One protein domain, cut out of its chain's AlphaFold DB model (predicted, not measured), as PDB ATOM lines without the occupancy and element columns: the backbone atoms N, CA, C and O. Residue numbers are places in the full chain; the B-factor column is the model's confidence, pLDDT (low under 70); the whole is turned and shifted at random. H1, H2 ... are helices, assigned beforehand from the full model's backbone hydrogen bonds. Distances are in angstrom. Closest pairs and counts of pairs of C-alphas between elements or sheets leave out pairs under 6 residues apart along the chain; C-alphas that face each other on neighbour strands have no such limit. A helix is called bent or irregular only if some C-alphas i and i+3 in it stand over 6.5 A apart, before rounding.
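Overview. This is residues 258 to 307 of the 315 residues of an uncharacterized protein of Vitis vinifera (UniProt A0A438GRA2). Two long helices, H1 and H2, make a narrow, open V: they are joined at one end by a tight turn, residues 279 and 280, and the chain folds back there, while their other ends spread. A short tail, residues 302 to 307, turns aside at the far end of H2. The printed part has 50 residues with two named helices, H1 then H2, and no named strand; the class is all helix. It is loose, with a radius of gyration of the C-alphas of 13.0 A, and spans 36 by 25 by 16 A.

Along the chain. H1 is residues 258 to 278, 30.7 A from first to last C-alpha, beginning with C-alpha 258 at (-28.900, -46.772, -25.621) and ending with C-alpha 278 at (-51.830, -47.338, -46.050). H2 is residues 281 to 301, 30.6 A long, and ends with C-alpha 301 at (-29.806, -28.207, -35.243).

Arrangement. H1 and H2 meet only through their link, which is tight, with 2 residues between them. They are near each other, with 6 pairs of C-alphas within 10 A. Residues 258 to 270 of H1 stand free, and so do residues 288 to 295 of H2. The N-to-C direction of H1 is (-0.78, -0.16, -0.60) and that of H2 is (0.64, 0.52, 0.57). Of the O i to N i+4 pairs, 16 of 17 are within hydrogen-bond range in H1 and 16 of 17 in H2. Neither helix is bent.

Size, cuts and confidence. The two C-alphas farthest apart are those of Gly 279 and Lys 303, 35.7 A. The first and last printed C-alphas, of Gln 258 and His 307, are 23.9 A apart. The printed part has no cut. The mean pLDDT of the printed part is 73.2, that of H1 65 and that of H2 84; 18 residues are under 70, among them residues 258 to 263 and 304 to 307.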
ATOM      1  N   GLN A 258     -27.558 -46.179 -25.733       50.72
ATOM      2  CA  GLN A 258     -28.900 -46.772 -25.621       50.72
ATOM      3  C   GLN A 258     -30.013 -45.881 -26.211       50.72
ATOM      4  O   GLN A 258     -31.021 -46.398 -26.686       50.72
ATOM      5  N   ALA A 259     -29.811 -44.560 -26.264       46.00
ATOM      6  CA  ALA A 259     -30.760 -43.602 -26.833       46.00
ATOM      7  C   ALA A 259     -30.962 -43.751 -28.356       46.00
ATOM      8  O   ALA A 259     -32.085 -43.621 -28.842       46.00
ATOM      9  N   ALA A 260     -29.911 -44.083 -29.116       51.09
ATOM     10  CA  ALA A 260     -30.018 -44.264 -30.568       51.09
ATOM     11  C   ALA A 260     -30.739 -45.574 -30.930       51.09
ATOM     12  O   ALA A 260     -31.504 -45.623 -31.893       51.09
ATOM     13  N   ALA A 261     -30.549 -46.617 -30.116       54.16
ATOM     14  CA  ALA A 261     -31.254 -47.889 -30.261       54.16
ATOM     15  C   ALA A 261     -32.759 -47.744 -29.976       54.16
ATOM     16  O   ALA A 261     -33.578 -48.301 -30.706       54.16
ATOM     17  N   TRP A 262     -33.127 -46.942 -28.971       51.72
ATOM     18  CA  TRP A 262     -34.526 -46.614 -28.680       51.72
ATOM     19  C   TRP A 262     -35.192 -45.857 -29.829       51.72
ATOM     20  O   TRP A 262     -36.274 -46.240 -30.271       51.72
ATOM     21  N   PHE A 263     -34.524 -44.838 -30.370       56.59
ATOM     22  CA  PHE A 263     -35.072 -44.055 -31.477       56.59
ATOM     23  C   PHE A 263     -35.230 -44.898 -32.753       56.59
ATOM     24  O   PHE A 263     -36.276 -44.865 -33.402       56.59
ATOM     25  N   GLY A 264     -34.233 -45.733 -33.069       70.50
ATOM     26  CA  GLY A 264     -34.294 -46.659 -34.201       70.50
ATOM     27  C   GLY A 264     -35.413 -47.698 -34.071       70.50
ATOM     28  O   GLY A 264     -36.119 -47.973 -35.047       70.50
ATOM     29  N   TRP A 265     -35.640 -48.232 -32.866       68.56
ATOM     30  CA  TRP A 265     -36.722 -49.186 -32.611       68.56
ATOM     31  C   TRP A 265     -38.098 -48.529 -32.763       68.56
ATOM     32  O   TRP A 265     -38.961 -49.063 -33.465       68.56
ATOM     33  N   SER A 266     -38.305 -47.352 -32.166       67.44
ATOM     34  CA  SER A 266     -39.576 -46.623 -32.238       67.44
ATOM     35  C   SER A 266     -39.922 -46.191 -33.666       67.44
ATOM     36  O   SER A 266     -41.057 -46.393 -34.102       67.44
ATOM     37  N   CYS A 267     -38.950 -45.691 -34.434       72.06
ATOM     38  CA  CYS A 267     -39.155 -45.362 -35.846       72.06
ATOM     39  C   CYS A 267     -39.514 -46.600 -36.676       72.06
ATOM     40  O   CYS A 267     -40.433 -46.539 -37.489       72.06
ATOM     41  N   THR A 268     -38.853 -47.738 -36.446       72.25
ATOM     42  CA  THR A 268     -39.128 -48.979 -37.192       72.25
ATOM     43  C   THR A 268     -40.530 -49.526 -36.907       72.25
ATOM     44  O   THR A 268     -41.203 -50.013 -37.819       72.25
ATOM     45  N   GLN A 269     -41.009 -49.412 -35.664       72.31
ATOM     46  CA  GLN A 269     -42.354 -49.859 -35.286       72.31
ATOM     47  C   GLN A 269     -43.454 -48.946 -35.840       72.31
ATOM     48  O   GLN A 269     -44.441 -49.444 -36.384       72.31
ATOM     49  N   LEU A 270     -43.259 -47.623 -35.787       70.62
ATOM     50  CA  LEU A 270     -44.167 -46.662 -36.424       70.62
ATOM     51  C   LEU A 270     -44.243 -46.885 -37.938       70.62
ATOM     52  O   LEU A 270     -45.326 -46.862 -38.521       70.62
ATOM     53  N   PHE A 271     -43.106 -47.185 -38.563       69.94
ATOM     54  CA  PHE A 271     -43.032 -47.459 -39.993       69.94
ATOM     55  C   PHE A 271     -43.767 -48.752 -40.377       69.94
ATOM     56  O   PHE A 271     -44.511 -48.769 -41.357       69.94
ATOM     57  N   ARG A 272     -43.640 -49.820 -39.575       66.44
ATOM     58  CA  ARG A 272     -44.382 -51.080 -39.769       66.44
ATOM     59  C   ARG A 272     -45.891 -50.914 -39.594       66.44
ATOM     60  O   ARG A 272     -46.648 -51.386 -40.439       66.44
ATOM     61  N   ALA A 273     -46.328 -50.227 -38.539       68.50
ATOM     62  CA  ALA A 273     -47.748 -49.995 -38.275       68.50
ATOM     63  C   ALA A 273     -48.410 -49.161 -39.384       68.50
ATOM     64  O   ALA A 273     -49.533 -49.444 -39.805       68.50
ATOM     65  N   TRP A 274     -47.691 -48.166 -39.902       73.06
ATOM     66  CA  TRP A 274     -48.169 -47.322 -40.990       73.06
ATOM     67  C   TRP A 274     -48.187 -48.056 -42.342       73.06
ATOM     68  O   TRP A 274     -49.164 -47.949 -43.088       73.06
ATOM     69  N   PHE A 275     -47.171 -48.882 -42.623       65.44
ATOM     70  CA  PHE A 275     -47.108 -49.723 -43.826       65.44
ATOM     71  C   PHE A 275     -48.310 -50.668 -43.936       65.44
ATOM     72  O   PHE A 275     -48.942 -50.741 -44.991       65.44
ATOM     73  N   CYS A 276     -48.677 -51.330 -42.835       69.88
ATOM     74  CA  CYS A 276     -49.838 -52.220 -42.786       69.88
ATOM     75  C   CYS A 276     -51.174 -51.502 -43.015       69.88
ATOM     76  O   CYS A 276     -52.158 -52.162 -43.339       69.88
ATOM     77  N   ARG A 277     -51.232 -50.175 -42.843       69.94
ATOM     78  CA  ARG A 277     -52.488 -49.420 -42.892       69.94
ATOM     79  C   ARG A 277     -52.720 -48.658 -44.194       69.94
ATOM     80  O   ARG A 277     -53.876 -48.468 -44.551       69.94
ATOM     81  N   PHE A 278     -51.668 -48.242 -44.902       71.94
ATOM     82  CA  PHE A 278     -51.830 -47.338 -46.050       71.94
ATOM     83  C   PHE A 278     -51.429 -47.906 -47.413       71.94
ATOM     84  O   PHE A 278     -51.880 -47.350 -48.409       71.94
ATOM     85  N   GLY A 279     -50.643 -48.992 -47.488       72.44
ATOM     86  CA  GLY A 279     -50.440 -49.839 -48.684       72.44
ATOM     87  C   GLY A 279     -50.012 -49.183 -50.014       72.44
ATOM     88  O   GLY A 279     -49.810 -49.890 -50.995       72.44
ATOM     89  N   SER A 280     -49.877 -47.857 -50.088       82.12
ATOM     90  CA  SER A 280     -49.750 -47.118 -51.342       82.12
ATOM     91  C   SER A 280     -48.297 -46.701 -51.613       82.12
ATOM     92  O   SER A 280     -47.690 -46.019 -50.777       82.12
ATOM     93  N   PRO A 281     -47.737 -47.023 -52.796       75.31
ATOM     94  CA  PRO A 281     -46.387 -46.615 -53.197       75.31
ATOM     95  C   PRO A 281     -46.176 -45.093 -53.244       75.31
ATOM     96  O   PRO A 281     -45.065 -44.611 -53.037       75.31
ATOM     97  N   LEU A 282     -47.234 -44.310 -53.480       76.81
ATOM     98  CA  LEU A 282     -47.144 -42.844 -53.494       76.81
ATOM     99  C   LEU A 282     -46.987 -42.268 -52.084       76.81
ATOM    100  O   LEU A 282     -46.249 -41.301 -51.885       76.81
ATOM    101  N   ALA A 283     -47.611 -42.902 -51.089       77.50
ATOM    102  CA  ALA A 283     -47.475 -42.504 -49.694       77.50
ATOM    103  C   ALA A 283     -46.020 -42.679 -49.212       77.50
ATOM    104  O   ALA A 283     -45.515 -41.851 -48.455       77.50
ATOM    105  N   TRP A 284     -45.306 -43.688 -49.724       79.88
ATOM    106  CA  TRP A 284     -43.880 -43.905 -49.454       79.88
ATOM    107  C   TRP A 284     -42.991 -42.744 -49.893       79.88
ATOM    108  O   TRP A 284     -42.103 -42.337 -49.148       79.88
ATOM    109  N   VAL A 285     -43.225 -42.188 -51.085       81.56
ATOM    110  CA  VAL A 285     -42.406 -41.085 -51.613       81.56
ATOM    111  C   VAL A 285     -42.625 -39.810 -50.799       81.56
ATOM    112  O   VAL A 285     -41.668 -39.096 -50.490       81.56
ATOM    113  N   VAL A 286     -43.874 -39.542 -50.410       84.94
ATOM    114  CA  VAL A 286     -44.231 -38.368 -49.603       84.94
ATOM    115  C   VAL A 286     -43.679 -38.495 -48.181       84.94
ATOM    116  O   VAL A 286     -43.002 -37.585 -47.705       84.94
ATOM    117  N   MET A 287     -43.881 -39.645 -47.530       84.12
ATOM    118  CA  MET A 287     -43.396 -39.881 -46.168       84.12
ATOM    119  C   MET A 287     -41.867 -39.974 -46.110       84.12
ATOM    120  O   MET A 287     -41.247 -39.445 -45.191       84.12
ATOM    121  N   GLY A 288     -41.234 -40.573 -47.122       91.69
ATOM    122  CA  GLY A 288     -39.777 -40.617 -47.241       91.69
ATOM    123  C   GLY A 288     -39.171 -39.217 -47.338       91.69
ATOM    124  O   GLY A 288     -38.212 -38.913 -46.630       91.69
ATOM    125  N   ARG A 289     -39.771 -38.326 -48.141       83.69
ATOM    126  CA  ARG A 289     -39.352 -36.917 -48.228       83.69
ATOM    127  C   ARG A 289     -39.551 -36.167 -46.913       83.69
ATOM    128  O   ARG A 289     -38.671 -35.403 -46.527       83.69
ATOM    129  N   PHE A 290     -40.660 -36.409 -46.217       87.12
ATOM    130  CA  PHE A 290     -40.937 -35.800 -44.916       87.12
ATOM    131  C   PHE A 290     -39.931 -36.242 -43.840       87.12
ATOM    132  O   PHE A 290     -39.369 -35.407 -43.130       87.12
ATOM    133  N   MET A 291     -39.630 -37.540 -43.766       87.44
ATOM    134  CA  MET A 291     -38.644 -38.085 -42.828       87.44
ATOM    135  C   MET A 291     -37.226 -37.595 -43.137       87.44
ATOM    136  O   MET A 291     -36.501 -37.212 -42.223       87.44
ATOM    137  N   LEU A 292     -36.840 -37.534 -44.417       87.12
ATOM    138  CA  LEU A 292     -35.548 -36.983 -44.841       87.12
ATOM    139  C   LEU A 292     -35.411 -35.499 -44.488       87.12
ATOM    140  O   LEU A 292     -34.354 -35.084 -44.015       87.12
ATOM    141  N   LYS A 293     -36.474 -34.709 -44.673       87.38
ATOM    142  CA  LYS A 293     -36.511 -33.296 -44.276       87.38
ATOM    143  C   LYS A 293     -36.354 -33.152 -42.761       87.38
ATOM    144  O   LYS A 293     -35.489 -32.409 -42.317       87.38
ATOM    145  N   THR A 294     -37.112 -33.928 -41.989       83.38
ATOM    146  CA  THR A 294     -37.085 -33.894 -40.517       83.38
ATOM    147  C   THR A 294     -35.719 -34.305 -39.963       83.38
ATOM    148  O   THR A 294     -35.184 -33.645 -39.077       83.38
ATOM    149  N   LEU A 295     -35.106 -35.355 -40.520       85.56
ATOM    150  CA  LEU A 295     -33.757 -35.785 -40.144       85.56
ATOM    151  C   LEU A 295     -32.687 -34.762 -40.539       85.56
ATOM    152  O   LEU A 295     -31.749 -34.545 -39.776       85.56
ATOM    153  N   SER A 296     -32.826 -34.128 -41.706       84.88
ATOM    154  CA  SER A 296     -31.923 -33.060 -42.144       84.88
ATOM    155  C   SER A 296     -31.999 -31.842 -41.227       84.88
ATOM    156  O   SER A 296     -30.963 -31.281 -40.877       84.88
ATOM    157  N   ASP A 297     -33.205 -31.441 -40.831       83.62
ATOM    158  CA  ASP A 297     -33.423 -30.282 -39.969       83.62
ATOM    159  C   ASP A 297     -32.910 -30.566 -38.543       83.62
ATOM    160  O   ASP A 297     -32.194 -29.747 -37.970       83.62
ATOM    161  N   TRP A 298     -33.137 -31.779 -38.026       89.25
ATOM    162  CA  TRP A 298     -32.581 -32.221 -36.741       89.25
ATOM    163  C   TRP A 298     -31.045 -32.300 -36.750       89.25
ATOM    164  O   TRP A 298     -30.380 -31.880 -35.804       89.25
ATOM    165  N   ALA A 299     -30.448 -32.802 -37.835       83.06
ATOM    166  CA  ALA A 299     -28.994 -32.862 -37.964       83.06
ATOM    167  C   ALA A 299     -28.351 -31.468 -38.069       83.06
ATOM    168  O   ALA A 299     -27.257 -31.258 -37.533       83.06
ATOM    169  N   ALA A 300     -29.035 -30.519 -38.720       81.25
ATOM    170  CA  ALA A 300     -28.611 -29.123 -38.793       81.25
ATOM    171  C   ALA A 300     -28.642 -28.449 -37.412       81.25
ATOM    172  O   ALA A 300     -27.693 -27.752 -37.048       81.25
ATOM    173  N   GLU A 301     -29.679 -28.711 -36.616       83.88
ATOM    174  CA  GLU A 301     -29.806 -28.207 -35.243       83.88
ATOM    175  C   GLU A 301     -28.701 -28.753 -34.323       83.88
ATOM    176  O   GLU A 301     -28.109 -28.013 -33.536       83.88
ATOM    177  N   MET A 302     -28.328 -30.023 -34.500       80.88
ATOM    178  CA  MET A 302     -27.278 -30.685 -33.716       80.88
ATOM    179  C   MET A 302     -25.844 -30.365 -34.175       80.88
ATOM    180  O   MET A 302     -24.893 -30.929 -33.632       80.88
ATOM    181  N   LYS A 303     -25.659 -29.470 -35.161       86.56
ATOM    182  CA  LYS A 303     -24.353 -29.105 -35.757       86.56
ATOM    183  C   LYS A 303     -23.500 -30.322 -36.150       86.56
ATOM    184  O   LYS A 303     -22.274 -30.296 -36.045       86.56
ATOM    185  N   MET A 304     -24.140 -31.397 -36.605       66.81
ATOM    186  CA  MET A 304     -23.446 -32.619 -37.010       66.81
ATOM    187  C   MET A 304     -23.035 -32.513 -38.489       66.81
ATOM    188  O   MET A 304     -23.901 -32.310 -39.342       66.81
ATOM    189  N   PRO A 305     -21.743 -32.656 -38.842       51.81
ATOM    190  CA  PRO A 305     -21.322 -32.626 -40.237       51.81
ATOM    191  C   PRO A 305     -21.746 -33.920 -40.947       51.81
ATOM    192  O   PRO A 305     -21.172 -34.987 -40.729       51.81
ATOM    193  N   ILE A 306     -22.749 -33.836 -41.824       55.28
ATOM    194  CA  ILE A 306     -23.120 -34.944 -42.712       55.28
ATOM    195  C   ILE A 306     -22.199 -34.911 -43.939       55.28
ATOM    196  O   ILE A 306     -22.386 -34.108 -44.851       55.28
ATOM    197  N   HIS A 307     -21.219 -35.815 -44.002       46.84
ATOM    198  CA  HIS A 307     -20.444 -36.054 -45.222       46.84
ATOM    199  C   HIS A 307     -21.157 -37.079 -46.116       46.84
ATOM    200  O   HIS A 307     -20.967 -38.286 -45.979       46.84
TER     201      HIS A 307